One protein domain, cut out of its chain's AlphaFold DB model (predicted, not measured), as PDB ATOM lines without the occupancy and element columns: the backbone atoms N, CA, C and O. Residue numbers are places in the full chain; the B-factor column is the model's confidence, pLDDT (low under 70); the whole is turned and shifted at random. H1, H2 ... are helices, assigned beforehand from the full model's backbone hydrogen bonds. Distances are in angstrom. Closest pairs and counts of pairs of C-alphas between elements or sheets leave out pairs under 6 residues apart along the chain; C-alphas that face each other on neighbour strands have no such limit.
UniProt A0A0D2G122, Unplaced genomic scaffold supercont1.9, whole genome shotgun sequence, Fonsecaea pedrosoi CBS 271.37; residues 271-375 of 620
ATOM      1  N   PHE A 271     158.967 109.321  71.015       77.37
ATOM      2  CA  PHE A 271     159.166 110.707  70.567       77.37
ATOM      3  C   PHE A 271     159.252 110.878  69.038       77.37
ATOM      4  O   PHE A 271     159.799 111.873  68.574       77.37
ATOM      5  N   SER A 272     158.677 109.954  68.254       75.79
ATOM      6  CA  SER A 272     158.617 110.091  66.791       75.79
ATOM      7  C   SER A 272     157.846 111.350  66.397       75.79
ATOM      8  O   SER A 272     158.295 112.105  65.549       75.79
ATOM      9  N   ASP A 273     156.737 111.616  67.093       72.63
ATOM     10  CA  ASP A 273     156.078 112.919  67.100       72.63
ATOM     11  C   ASP A 273     156.439 113.654  68.393       72.63
ATOM     12  O   ASP A 273     155.746 113.533  69.411       72.63
ATOM     13  N   GLU A 274     157.513 114.448  68.367       77.60
ATOM     14  CA  GLU A 274     157.998 115.184  69.546       77.60
ATOM     15  C   GLU A 274     156.886 116.017  70.205       77.60
ATOM     16  O   GLU A 274     156.757 116.044  71.431       77.60
ATOM     17  N   LYS A 275     156.018 116.652  69.402       77.25
ATOM     18  CA  LYS A 275     154.883 117.448  69.902       77.25
ATOM     19  C   LYS A 275     153.850 116.601  70.648       77.25
ATOM     20  O   LYS A 275     153.395 116.999  71.716       77.25
ATOM     21  N   PHE A 276     153.457 115.453  70.098       77.48
ATOM     22  CA  PHE A 276     152.443 114.603  70.725       77.48
ATOM     23  C   PHE A 276     153.003 113.901  71.964       77.48
ATOM     24  O   PHE A 276     152.366 113.906  73.019       77.48
ATOM     25  N   SER A 277     154.219 113.364  71.859       84.26
ATOM     26  CA  SER A 277     154.883 112.661  72.954       84.26
ATOM     27  C   SER A 277     155.208 113.597  74.125       84.26
ATOM     28  O   SER A 277     154.920 113.260  75.272       84.26
ATOM     29  N   SER A 278     155.682 114.825  73.866       80.87
ATOM     30  CA  SER A 278     155.908 115.828  74.924       80.87
ATOM     31  C   SER A 278     154.612 116.279  75.606       80.87
ATOM     32  O   SER A 278     154.579 116.417  76.830       80.87
ATOM     33  N   GLN A 279     153.519 116.452  74.854       81.86
ATOM     34  CA  GLN A 279     152.202 116.737  75.432       81.86
ATOM     35  C   GLN A 279     151.717 115.586  76.313       81.86
ATOM     36  O   GLN A 279     151.283 115.826  77.438       81.86
ATOM     37  N   LEU A 280     151.820 114.342  75.835       84.10
ATOM     38  CA  LEU A 280     151.465 113.158  76.616       84.10
ATOM     39  C   LEU A 280     152.318 113.052  77.884       84.10
ATOM     40  O   LEU A 280     151.779 112.795  78.958       84.10
ATOM     41  N   PHE A 281     153.619 113.313  77.787       85.47
ATOM     42  CA  PHE A 281     154.534 113.343  78.923       85.47
ATOM     43  C   PHE A 281     154.121 114.387  79.970       85.47
ATOM     44  O   PHE A 281     154.015 114.060  81.153       85.47
ATOM     45  N   LEU A 282     153.801 115.617  79.553       85.80
ATOM     46  CA  LEU A 282     153.293 116.653  80.457       85.80
ATOM     47  C   LEU A 282     151.951 116.255  81.086       85.80
ATOM     48  O   LEU A 282     151.776 116.419  82.294       85.80
ATOM     49  N   TYR A 283     151.023 115.688  80.306       85.34
ATOM     50  CA  TYR A 283     149.754 115.181  80.833       85.34
ATOM     51  C   TYR A 283     149.966 114.089  81.878       85.34
ATOM     52  O   TYR A 283     149.324 114.127  82.926       85.34
ATOM     53  N   LEU A 284     150.881 113.151  81.630       87.18
ATOM     54  CA  LEU A 284     151.215 112.094  82.577       87.18
ATOM     55  C   LEU A 284     151.858 112.659  83.845       87.18
ATOM     56  O   LEU A 284     151.440 112.275  84.928       87.18
ATOM     57  N   ILE A 285     152.781 113.622  83.755       89.73
ATOM     58  CA  ILE A 285     153.364 114.276  84.941       89.73
ATOM     59  C   ILE A 285     152.283 114.954  85.785       89.73
ATOM     60  O   ILE A 285     152.239 114.796  87.009       89.73
ATOM     61  N   ILE A 286     151.396 115.714  85.146       89.53
ATOM     62  CA  ILE A 286     150.326 116.430  85.846       89.53
ATOM     63  C   ILE A 286     149.350 115.433  86.467       89.53
ATOM     64  O   ILE A 286     148.959 115.590  87.621       89.53
ATOM     65  N   LEU A 287     148.991 114.372  85.744       88.60
ATOM     66  CA  LEU A 287     148.109 113.332  86.254       88.60
ATOM     67  C   LEU A 287     148.750 112.569  87.417       88.60
ATOM     68  O   LEU A 287     148.080 112.318  88.412       88.60
ATOM     69  N   THR A 288     150.041 112.244  87.342       90.01
ATOM     70  CA  THR A 288     150.784 111.579  88.418       90.01
ATOM     71  C   THR A 288     150.858 112.462  89.661       90.01
ATOM     72  O   THR A 288     150.536 112.001  90.756       90.01
ATOM     73  N   THR A 289     151.215 113.740  89.516       91.12
ATOM     74  CA  THR A 289     151.274 114.687  90.648       91.12
ATOM     75  C   THR A 289     149.895 114.907  91.269       91.12
ATOM     76  O   THR A 289     149.750 114.830  92.491       91.12
ATOM     77  N   LEU A 290     148.853 115.074  90.449       88.39
ATOM     78  CA  LEU A 290     147.474 115.170  90.920       88.39
ATOM     79  C   LEU A 290     147.008 113.872  91.591       88.39
ATOM     80  O   LEU A 290     146.339 113.931  92.622       88.39
ATOM     81  N   SER A 291     147.379 112.703  91.063       85.16
ATOM     82  CA  SER A 291     147.046 111.395  91.638       85.16
ATOM     83  C   SER A 291     147.705 111.188  92.996       85.16
ATOM     84  O   SER A 291     147.073 110.614  93.876       85.16
ATOM     85  N   PHE A 292     148.936 111.664  93.210       86.76
ATOM     86  CA  PHE A 292     149.570 111.609  94.531       86.76
ATOM     87  C   PHE A 292     148.789 112.428  95.568       86.76
ATOM     88  O   PHE A 292     148.556 111.947  96.675       86.76
ATOM     89  N   ILE A 293     148.322 113.623  95.195       87.34
ATOM     90  CA  ILE A 293     147.544 114.498  96.086       87.34
ATOM     91  C   ILE A 293     146.143 113.917  96.337       87.34
ATOM     92  O   ILE A 293     145.681 113.850  97.475       87.34
ATOM     93  N   THR A 294     145.469 113.459  95.281       85.11
ATOM     94  CA  THR A 294     144.088 112.944  95.330       85.11
ATOM     95  C   THR A 294     143.983 111.484  95.768       85.11
ATOM     96  O   THR A 294     142.874 110.998  95.981       85.11
ATOM     97  N   SER A 295     145.107 110.792  95.986       84.33
ATOM     98  CA  SER A 295     145.136 109.368  96.345       84.33
ATOM     99  C   SER A 295     144.272 109.031  97.565       84.33
ATOM    100  O   SER A 295     143.642 107.982  97.604       84.33
ATOM    101  N   HIS A 296     144.178 109.931  98.547       82.49
ATOM    102  CA  HIS A 296     143.359 109.718  99.743       82.49
ATOM    103  C   HIS A 296     141.848 109.930  99.517       82.49
ATOM    104  O   HIS A 296     141.042 109.417 100.289       82.49
ATOM    105  N   LEU A 297     141.461 110.684  98.481       81.70
ATOM    106  CA  LEU A 297     140.061 110.962  98.124       81.70
ATOM    107  C   LEU A 297     139.464 109.859  97.252       81.70
ATOM    108  O   LEU A 297     138.250 109.673  97.229       81.70
ATOM    109  N   LEU A 298     140.314 109.146  96.512       79.05
ATOM    110  CA  LEU A 298     139.900 108.086  95.610       79.05
ATOM    111  C   LEU A 298     139.621 106.812  96.419       79.05
ATOM    112  O   LEU A 298     140.544 106.252  97.017       79.05
ATOM    113  N   PRO A 299     138.375 106.299  96.443       84.90
ATOM    114  CA  PRO A 299     138.085 105.023  97.074       84.90
ATOM    115  C   PRO A 299     138.638 103.897  96.189       84.90
ATOM    116  O   PRO A 299     137.888 103.238  95.471       84.90
ATOM    117  N   TRP A 300     139.954 103.660  96.244       81.33
ATOM    118  CA  TRP A 300     140.663 102.667  95.425       81.33
ATOM    119  C   TRP A 300     139.980 101.298  95.449       81.33
ATOM    120  O   TRP A 300     139.863 100.650  94.415       81.33
ATOM    121  N   ARG A 301     139.429 100.905  96.606       85.68
ATOM    122  CA  ARG A 301     138.635  99.679  96.789       85.68
ATOM    123  C   ARG A 301     137.461  99.585  95.811       85.68
ATOM    124  O   ARG A 301     137.273  98.559  95.165       85.68
ATOM    125  N   LEU A 302     136.694 100.668  95.683       83.85
ATOM    126  CA  LEU A 302     135.547 100.743  94.779       83.85
ATOM    127  C   LEU A 302     135.983 100.902  93.325       83.85
ATOM    128  O   LEU A 302     135.331 100.346  92.452       83.85
ATOM    129  N   ILE A 303     137.081 101.615  93.064       85.90
ATOM    130  CA  ILE A 303     137.614 101.789  91.706       85.90
ATOM    131  C   ILE A 303     138.079 100.445  91.147       85.90
ATOM    132  O   ILE A 303     137.663 100.071  90.055       85.90
ATOM    133  N   PHE A 304     138.882  99.686  91.900       86.63
ATOM    134  CA  PHE A 304     139.306  98.349  91.487       86.63
ATOM    135  C   PHE A 304     138.113  97.407  91.340       86.63
ATOM    136  O   PHE A 304     138.028  96.709  90.334       86.63
ATOM    137  N   LEU A 305     137.152  97.446  92.271       90.95
ATOM    138  CA  LEU A 305     135.920  96.667  92.157       90.95
ATOM    139  C   LEU A 305     135.178  97.008  90.860       90.95
ATOM    140  O   LEU A 305     134.917  96.116  90.059       90.95
ATOM    141  N   ALA A 306     134.877  98.284  90.620       90.22
ATOM    142  CA  ALA A 306     134.158  98.730  89.434       90.22
ATOM    143  C   ALA A 306     134.912  98.378  88.146       90.22
ATOM    144  O   ALA A 306     134.292  97.921  87.191       90.22
ATOM    145  N   LEU A 307     136.240  98.524  88.133       89.82
ATOM    146  CA  LEU A 307     137.081  98.183  86.990       89.82
ATOM    147  C   LEU A 307     137.063  96.679  86.703       89.82
ATOM    148  O   LEU A 307     136.825  96.283  85.565       89.82
ATOM    149  N   GLY A 308     137.240  95.826  87.714       88.82
ATOM    150  CA  GLY A 308     137.175  94.378  87.518       88.82
ATOM    151  C   GLY A 308     135.782  93.900  87.107       88.82
ATOM    152  O   GLY A 308     135.659  93.076  86.200       88.82
ATOM    153  N   TRP A 309     134.723  94.467  87.696       91.13
ATOM    154  CA  TRP A 309     133.343  94.211  87.276       91.13
ATOM    155  C   TRP A 309     133.073  94.687  85.848       91.13
ATOM    156  O   TRP A 309     132.397  93.981  85.106       91.13
ATOM    157  N   ALA A 310     133.607  95.838  85.440       88.24
ATOM    158  CA  ALA A 310     133.462  96.348  84.081       88.24
ATOM    159  C   ALA A 310     134.174  95.444  83.069       88.24
ATOM    160  O   ALA A 310     133.571  95.069  82.068       88.24
ATOM    161  N   VAL A 311     135.411  95.024  83.352       87.59
ATOM    162  CA  VAL A 311     136.179  94.130  82.470       87.59
ATOM    163  C   VAL A 311     135.476  92.778  82.326       87.59
ATOM    164  O   VAL A 311     135.175  92.358  81.210       87.59
ATOM    165  N   ILE A 312     135.127  92.123  83.436       88.12
ATOM    166  CA  ILE A 312     134.484  90.799  83.413       88.12
ATOM    167  C   ILE A 312     133.036  90.894  82.911       88.12
ATOM    168  O   ILE A 312     132.538  89.996  82.242       88.12
ATOM    169  N   GLY A 313     132.337  91.991  83.195       87.40
ATOM    170  CA  GLY A 313     131.006  92.254  82.656       87.40
ATOM    171  C   GLY A 313     131.031  92.469  81.143       87.40
ATOM    172  O   GLY A 313     130.182  91.926  80.437       87.40
ATOM    173  N   SER A 314     132.032  93.194  80.630       85.40
ATOM    174  CA  SER A 314     132.200  93.458  79.194       85.40
ATOM    175  C   SER A 314     132.480  92.193  78.379       85.40
ATOM    176  O   SER A 314     132.092  92.122  77.214       85.40
ATOM    177  N   SER A 315     133.067  91.159  78.995       83.65
ATOM    178  CA  SER A 315     133.345  89.874  78.346       83.65
ATOM    179  C   SER A 315     132.126  88.944  78.250       83.65
ATOM    180  O   SER A 315     132.202  87.885  77.630       83.65
ATOM    181  N   HIS A 316     130.974  89.317  78.819       87.09
ATOM    182  CA  HIS A 316     129.735  88.562  78.646       87.09
ATOM    183  C   HIS A 316     129.284  88.602  77.170       87.09
ATOM    184  O   HIS A 316     129.270  89.682  76.585       87.09
ATOM    185  N   PRO A 317     128.814  87.503  76.542       83.19
ATOM    186  CA  PRO A 317     128.517  87.471  75.100       83.19
ATOM    187  C   PRO A 317     127.475  88.511  74.659       83.19
ATOM    188  O   PRO A 317     127.567  89.078  73.572       83.19
ATOM    189  N   ARG A 318     126.493  88.827  75.519       83.77
ATOM    190  CA  ARG A 318     125.553  89.937  75.260       83.77
ATOM    191  C   ARG A 318     126.220  91.310  75.346       83.77
ATOM    192  O   ARG A 318     125.855  92.190  74.575       83.77
ATOM    193  N   ALA A 319     127.162  91.481  76.272       82.52
ATOM    194  CA  ALA A 319     127.906  92.721  76.430       82.52
ATOM    195  C   ALA A 319     128.901  92.901  75.282       82.52
ATOM    196  O   ALA A 319     128.929  93.979  74.719       82.52
ATOM    197  N   GLN A 320     129.600  91.852  74.838       83.45
ATOM    198  CA  GLN A 320     130.437  91.886  73.635       83.45
ATOM    199  C   GLN A 320     129.620  92.193  72.379       83.45
ATOM    200  O   GLN A 320     130.008  93.045  71.591       83.45
ATOM    201  N   ALA A 321     128.453  91.564  72.201       86.39
ATOM    202  CA  ALA A 321     127.574  91.879  71.075       86.39
ATOM    203  C   ALA A 321     127.065  93.329  71.127       86.39
ATOM    204  O   ALA A 321     126.917  93.970  70.089       86.39
ATOM    205  N   TRP A 322     126.789  93.851  72.324       87.46
ATOM    206  CA  TRP A 322     126.413  95.248  72.518       87.46
ATOM    207  C   TRP A 322     127.593  96.201  72.293       87.46
ATOM    208  O   TRP A 322     127.430  97.189  71.593       87.46
ATOM    209  N   LEU A 323     128.783  95.875  72.793       83.75
ATOM    210  CA  LEU A 323     130.005  96.663  72.655       83.75
ATOM    211  C   LEU A 323     130.453  96.706  71.197       83.75
ATOM    212  O   LEU A 323     130.741  97.780  70.704       83.75
ATOM    213  N   MET A 324     130.382  95.594  70.465       84.54
ATOM    214  CA  MET A 324     130.610  95.567  69.017       84.54
ATOM    215  C   MET A 324     129.587  96.419  68.252       84.54
ATOM    216  O   MET A 324     129.936  97.060  67.265       84.54
ATOM    217  N   LYS A 325     128.318  96.455  68.689       87.81
ATOM    218  CA  LYS A 325     127.312  97.361  68.105       87.81
ATOM    219  C   LYS A 325     127.631  98.822  68.413       87.81
ATOM    220  O   LYS A 325     127.567  99.633  67.500       87.81
ATOM    221  N   MET A 326     127.991  99.133  69.656       82.04
ATOM    222  CA  MET A 326     128.389 100.475  70.089       82.04
ATOM    223  C   MET A 326     129.675 100.931  69.402       82.04
ATOM    224  O   MET A 326     129.750 102.074  68.992       82.04
ATOM    225  N   GLN A 327     130.654 100.046  69.213       84.03
ATOM    226  CA  GLN A 327     131.892 100.331  68.495       84.03
ATOM    227  C   GLN A 327     131.601 100.620  67.023       84.03
ATOM    228  O   GLN A 327     132.037 101.647  66.524       84.03
ATOM    229  N   LYS A 328     130.793  99.792  66.350       83.23
ATOM    230  CA  LYS A 328     130.368 100.066  64.967       83.23
ATOM    231  C   LYS A 328     129.575 101.365  64.853       83.23
ATOM    232  O   LYS A 328     129.769 102.114  63.907       83.23
ATOM    233  N   GLN A 329     128.684 101.645  65.804       82.63
ATOM    234  CA  GLN A 329     127.948 102.910  65.845       82.63
ATOM    235  C   GLN A 329     128.888 104.089  66.068       82.63
ATOM    236  O   GLN A 329     128.794 105.064  65.339       82.63
ATOM    237  N   ALA A 330     129.837 103.970  66.991       74.77
ATOM    238  CA  ALA A 330     130.847 104.978  67.242       74.77
ATOM    239  C   ALA A 330     131.766 105.194  66.033       74.77
ATOM    240  O   ALA A 330     132.100 106.328  65.743       74.77
ATOM    241  N   GLU A 331     132.152 104.149  65.302       78.39
ATOM    242  CA  GLU A 331     132.919 104.254  64.052       78.39
ATOM    243  C   GLU A 331     132.107 104.948  62.944       78.39
ATOM    244  O   GLU A 331     132.622 105.788  62.209       78.39
ATOM    245  N   ILE A 332     130.809 104.656  62.840       78.03
ATOM    246  CA  ILE A 332     129.913 105.351  61.906       78.03
ATOM    247  C   ILE A 332     129.744 106.820  62.323       78.03
ATOM    248  O   ILE A 332     129.814 107.715  61.489       78.03
ATOM    249  N   GLU A 333     129.567 107.096  63.611       70.89
ATOM    250  CA  GLU A 333     129.444 108.457  64.130       70.89
ATOM    251  C   GLU A 333     130.748 109.243  63.987       70.89
ATOM    252  O   GLU A 333     130.700 110.414  63.629       70.89
ATOM    253  N   THR A 334     131.915 108.629  64.198       61.49
ATOM    254  CA  THR A 334     133.208 109.300  64.006       61.49
ATOM    255  C   THR A 334     133.480 109.570  62.537       61.49
ATOM    256  O   THR A 334     133.944 110.657  62.208       61.49
ATOM    257  N   THR A 335     133.156 108.637  61.639       67.90
ATOM    258  CA  THR A 335     133.290 108.867  60.193       67.90
ATOM    259  C   THR A 335     132.322 109.941  59.699       67.90
ATOM    260  O   THR A 335     132.730 110.792  58.912       67.90
ATOM    261  N   LEU A 336     131.086 109.989  60.208       67.94
ATOM    262  CA  LEU A 336     130.131 111.064  59.914       67.94
ATOM    263  C   LEU A 336     130.577 112.413  60.502       67.94
ATOM    264  O   LEU A 336     130.539 113.419  59.798       67.94
ATOM    265  N   ALA A 337     131.061 112.441  61.746       60.38
ATOM    266  CA  ALA A 337     131.545 113.656  62.405       60.38
ATOM    267  C   ALA A 337     132.839 114.201  61.775       60.38
ATOM    268  O   ALA A 337     133.044 115.412  61.754       60.38
ATOM    269  N   LEU A 338     133.701 113.333  61.233       58.31
ATOM    270  CA  LEU A 338     134.886 113.738  60.469       58.31
ATOM    271  C   LEU A 338     134.535 114.300  59.084       58.31
ATOM    272  O   LEU A 338     135.297 115.114  58.559       58.31
ATOM    273  N   ASN A 339     133.405 113.887  58.504       61.97
ATOM    274  CA  ASN A 339     132.936 114.370  57.203       61.97
ATOM    275  C   ASN A 339     132.137 115.682  57.301       61.97
ATOM    276  O   ASN A 339     131.940 116.357  56.293       61.97
ATOM    277  N   ASP A 340     131.700 116.067  58.503       59.02
ATOM    278  CA  ASP A 340     131.030 117.341  58.744       59.02
ATOM    279  C   ASP A 340     132.080 118.462  58.939       59.02
ATOM    280  O   ASP A 340     132.813 118.475  59.938       59.02
ATOM    281  N   PRO A 341     132.213 119.426  58.003       59.80
ATOM    282  CA  PRO A 341     133.285 120.425  58.029       59.80
ATOM    283  C   PRO A 341     133.257 121.337  59.266       59.80
ATOM    284  O   PRO A 341     134.263 121.982  59.563       59.80
ATOM    285  N   ASN A 342     132.146 121.374  60.011       54.45
ATOM    286  CA  ASN A 342     131.982 122.212  61.198       54.45
ATOM    287  C   ASN A 342     132.465 121.563  62.515       54.45
ATOM    288  O   ASN A 342     132.634 122.283  63.497       54.45
ATOM    289  N   LEU A 343     132.736 120.248  62.563       53.20
ATOM    290  CA  LEU A 343     133.159 119.536  63.791       53.20
ATOM    291  C   LEU A 343     134.635 119.104  63.813       53.20
ATOM    292  O   LEU A 343     135.076 118.413  64.735       53.20
ATOM    293  N   LYS A 344     135.437 119.587  62.859       48.96
ATOM    294  CA  LYS A 344     136.850 119.225  62.620       48.96
ATOM    295  C   LYS A 344     137.820 119.410  63.807       48.96
ATOM    296  O   LYS A 344     139.018 119.184  63.660       48.96
ATOM    297  N   HIS A 345     137.359 119.867  64.971       50.04
ATOM    298  CA  HIS A 345     138.175 120.103  66.170       50.04
ATOM    299  C   HIS A 345     137.882 119.147  67.334       50.04
ATOM    300  O   HIS A 345     138.574 119.197  68.355       50.04
ATOM    301  N   GLN A 346     136.929 118.224  67.197       48.37
ATOM    302  CA  GLN A 346     136.643 117.241  68.236       48.37
ATOM    303  C   GLN A 346     137.340 115.911  67.909       48.37
ATOM    304  O   GLN A 346     136.799 115.058  67.221       48.37
ATOM    305  N   LYS A 347     138.588 115.735  68.374       50.51
ATOM    306  CA  LYS A 347     139.268 114.427  68.327       50.51
ATOM    307  C   LYS A 347     138.535 113.447  69.251       50.51
ATOM    308  O   LYS A 347     138.564 113.612  70.469       50.51
ATOM    309  N   TYR A 348     137.905 112.439  68.659       48.74
ATOM    310  CA  TYR A 348     137.328 111.288  69.347       48.74
ATOM    311  C   TYR A 348     138.428 110.247  69.585       48.74
ATOM    312  O   TYR A 348     139.159 109.900  68.661       48.74
ATOM    313  N   ILE A 349     138.550 109.743  70.812       45.85
ATOM    314  CA  ILE A 349     139.382 108.577  71.134       45.85
ATOM    315  C   ILE A 349     138.404 107.462  71.512       45.85
ATOM    316  O   ILE A 349     137.644 107.620  72.464       45.85
ATOM    317  N   HIS A 350     138.380 106.380  70.729       42.96
ATOM    318  CA  HIS A 350     137.564 105.176  70.973       42.96
ATOM    319  C   HIS A 350     136.081 105.447  71.307       42.96
ATOM    320  O   HIS A 350     135.559 104.981  72.315       42.96
ATOM    321  N   GLY A 351     135.386 106.215  70.461       44.98
ATOM    322  CA  GLY A 351     133.920 106.312  70.500       44.98
ATOM    323  C   GLY A 351     133.298 107.046  71.689       44.98
ATOM    324  O   GLY A 351     132.079 107.170  71.750       44.98
ATOM    325  N   ILE A 352     134.100 107.576  72.612       46.29
ATOM    326  CA  ILE A 352     133.603 108.405  73.709       46.29
ATOM    327  C   ILE A 352     133.841 109.871  73.329       46.29
ATOM    328  O   ILE A 352     135.000 110.275  73.166       46.29
ATOM    329  N   PRO A 353     132.792 110.706  73.196       41.47
ATOM    330  CA  PRO A 353     132.983 112.145  73.149       41.47
ATOM    331  C   PRO A 353     133.537 112.564  74.510       41.47
ATOM    332  O   PRO A 353     132.812 112.632  75.501       41.47
ATOM    333  N   LEU A 354     134.843 112.826  74.584       45.79
ATOM    334  CA  LEU A 354     135.429 113.494  75.741       45.79
ATOM    335  C   LEU A 354     134.783 114.879  75.831       45.79
ATOM    336  O   LEU A 354     135.147 115.804  75.103       45.79
ATOM    337  N   SER A 355     133.773 114.979  76.697       39.37
ATOM    338  CA  SER A 355     133.086 116.213  77.055       39.37
ATOM    339  C   SER A 355     134.126 117.242  77.485       39.37
ATOM    340  O   SER A 355     134.723 117.115  78.549       39.37
ATOM    341  N   ALA A 356     134.357 118.226  76.616       44.36
ATOM    342  CA  ALA A 356     134.972 119.515  76.899       44.36
ATOM    343  C   ALA A 356     136.066 119.507  77.986       44.36
ATOM    344  O   ALA A 356     135.916 120.120  79.039       44.36
ATOM    345  N   THR A 357     137.237 118.922  77.703       50.64
ATOM    346  CA  THR A 357     138.454 119.506  78.291       50.64
ATOM    347  C   THR A 357     138.480 120.966  77.823       50.64
ATOM    348  O   THR A 357     138.451 121.170  76.600       50.64
ATOM    349  N   PRO A 358     138.461 121.971  78.717       53.48
ATOM    350  CA  PRO A 358     138.325 123.365  78.314       53.48
ATOM    351  C   PRO A 358     139.422 123.675  77.298       53.48
ATOM    352  O   PRO A 358     140.590 123.369  77.540       53.48
ATOM    353  N   HIS A 359     139.049 124.226  76.138       55.72
ATOM    354  CA  HIS A 359     139.997 124.557  75.067       55.72
ATOM    355  C   HIS A 359     141.199 125.352  75.597       55.72
ATOM    356  O   HIS A 359     142.305 125.140  75.123       55.72
ATOM    357  N   ALA A 360     140.993 126.155  76.648       56.50
ATOM    358  CA  ALA A 360     142.032 126.876  77.376       56.50
ATOM    359  C   ALA A 360     143.157 125.981  77.932       56.50
ATOM    360  O   ALA A 360     144.320 126.362  77.885       56.50
ATOM    361  N   ILE A 361     142.832 124.788  78.440       60.45
ATOM    362  CA  ILE A 361     143.827 123.843  78.962       60.45
ATOM    363  C   ILE A 361     144.642 123.263  77.808       60.45
ATOM    364  O   ILE A 361     145.867 123.247  77.867       60.45
ATOM    365  N   LYS A 362     143.975 122.832  76.731       63.69
ATOM    366  CA  LYS A 362     144.666 122.326  75.540       63.69
ATOM    367  C   LYS A 362     145.550 123.403  74.918       63.69
ATOM    368  O   LYS A 362     146.711 123.121  74.669       63.69
ATOM    369  N   SER A 363     145.045 124.625  74.750       67.82
ATOM    370  CA  SER A 363     145.811 125.729  74.167       67.82
ATOM    371  C   SER A 363     146.981 126.151  75.051       67.82
ATOM    372  O   SER A 363     148.067 126.395  74.546       67.82
ATOM    373  N   ALA A 364     146.798 126.208  76.374       63.37
ATOM    374  CA  ALA A 364     147.895 126.514  77.284       63.37
ATOM    375  C   ALA A 364     148.993 125.447  77.181       63.37
ATOM    376  O   ALA A 364     150.161 125.790  77.033       63.37
ATOM    377  N   PHE A 365     148.627 124.161  77.186       64.61
ATOM    378  CA  PHE A 365     149.600 123.074  77.084       64.61
ATOM    379  C   PHE A 365     150.248 122.959  75.712       64.61
ATOM    380  O   PHE A 365     151.440 122.675  75.658       64.61
ATOM    381  N   THR A 366     149.528 123.231  74.620       65.60
ATOM    382  CA  THR A 366     150.155 123.320  73.297       65.60
ATOM    383  C   THR A 366     151.179 124.442  73.294       65.60
ATOM    384  O   THR A 366     152.315 124.191  72.919       65.60
ATOM    385  N   THR A 367     150.845 125.622  73.826       66.00
ATOM    386  CA  THR A 367     151.784 126.745  73.919       66.00
ATOM    387  C   THR A 367     152.981 126.413  74.806       66.00
ATOM    388  O   THR A 367     154.104 126.694  74.415       66.00
ATOM    389  N   PHE A 368     152.794 125.769  75.962       62.54
ATOM    390  CA  PHE A 368     153.920 125.343  76.802       62.54
ATOM    391  C   PHE A 368     154.786 124.286  76.113       62.54
ATOM    392  O   PHE A 368     156.006 124.417  76.142       62.54
ATOM    393  N   SER A 369     154.175 123.293  75.453       65.70
ATOM    394  CA  SER A 369     154.906 122.281  74.678       65.70
ATOM    395  C   SER A 369     155.691 122.920  73.530       65.70
ATOM    396  O   SER A 369     156.859 122.603  73.322       65.70
ATOM    397  N   GLU A 370     155.096 123.896  72.841       63.30
ATOM    398  CA  GLU A 370     155.739 124.644  71.765       63.30
ATOM    399  C   GLU A 370     156.849 125.551  72.288       63.30
ATOM    400  O   GLU A 370     157.902 125.603  71.668       63.30
ATOM    401  N   ILE A 371     156.683 126.185  73.452       58.43
ATOM    402  CA  ILE A 371     157.744 126.961  74.106       58.43
ATOM    403  C   ILE A 371     158.921 126.043  74.454       58.43
ATOM    404  O   ILE A 371     160.059 126.393  74.146       58.43
ATOM    405  N   THR A 372     158.664 124.859  75.021       57.93
ATOM    406  CA  THR A 372     159.730 123.899  75.349       57.93
ATOM    407  C   THR A 372     160.434 123.329  74.119       57.93
ATOM    408  O   THR A 372     161.643 123.123  74.170       57.93
ATOM    409  N   LEU A 373     159.720 123.124  73.003       55.18
ATOM    410  CA  LEU A 373     160.324 122.691  71.736       55.18
ATOM    411  C   LEU A 373     161.020 123.837  70.985       55.18
ATOM    412  O   LEU A 373     161.956 123.590  70.234       55.18
ATOM    413  N   SER A 374     160.606 125.090  71.189       56.23
ATOM    414  CA  SER A 374     161.188 126.263  70.520       56.23
ATOM    415  C   SER A 374     162.543 126.706  71.080       56.23
ATOM    416  O   SER A 374     162.986 127.816  70.775       56.23
ATOM    417  N   THR A 375     163.221 125.861  71.870       60.92
ATOM    418  CA  THR A 375     164.622 126.094  72.237       60.92
ATOM    419  C   THR A 375     165.390 126.397  70.954       60.92
ATOM    420  O   THR A 375     165.392 125.604  70.011       60.92
TER     421      THR A 375
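Overview. This is residues 271 to 375 of the 620 residues of an uncharacterized protein of Fonsecaea pedrosoi CBS 271.37 (UniProt A0A0D2G122). Four helices follow one another as the sides of a loose, open ring: H1, H2 and H3 make three sides, a long link folds back, and H4 crosses the first part of H1. The 105 printed residues have named helices H1, H2, H3, H4 in that order and no named strand; the class is all helix. The whole is loose, with a radius of gyration of the C-alphas of 18.1 A, spanning 53 by 44 by 26 A.

Along the chain. Find C-alpha 274 at (157.998, 115.184, 69.546); H1 runs from there to residue 294, 29.4 A. H2 is residues 300 to 314, 20.5 A, and H3 residues 317 to 339, 32.6 A. H4, residues 359 to 373, 20.7 A, ends at (160.324, 122.691, 71.736).

Arrangement. H1, with residues 275 to 279 alone, touches H4 at a steep tilt of 61 degrees, opposite ways; the closest C-alphas, Gln 279 and Ser 369, are 6.2 A apart. H2 and H3, about perpendicular at 88 degrees, only just touch, only at the corner, with 3 pairs of C-alphas within 8 A; the closest, Ser 314 and Gln 320, are 6.0 A apart. H1 and H3 are apart. Every O i to N i+4 pair is within hydrogen-bond range in H1, H2, H3 and H4.

Size, cuts and confidence. The printed part has no cut. The H3 to H4 link, residues 340 to 358, is long. Residues 334 to 375 have pLDDT under 70.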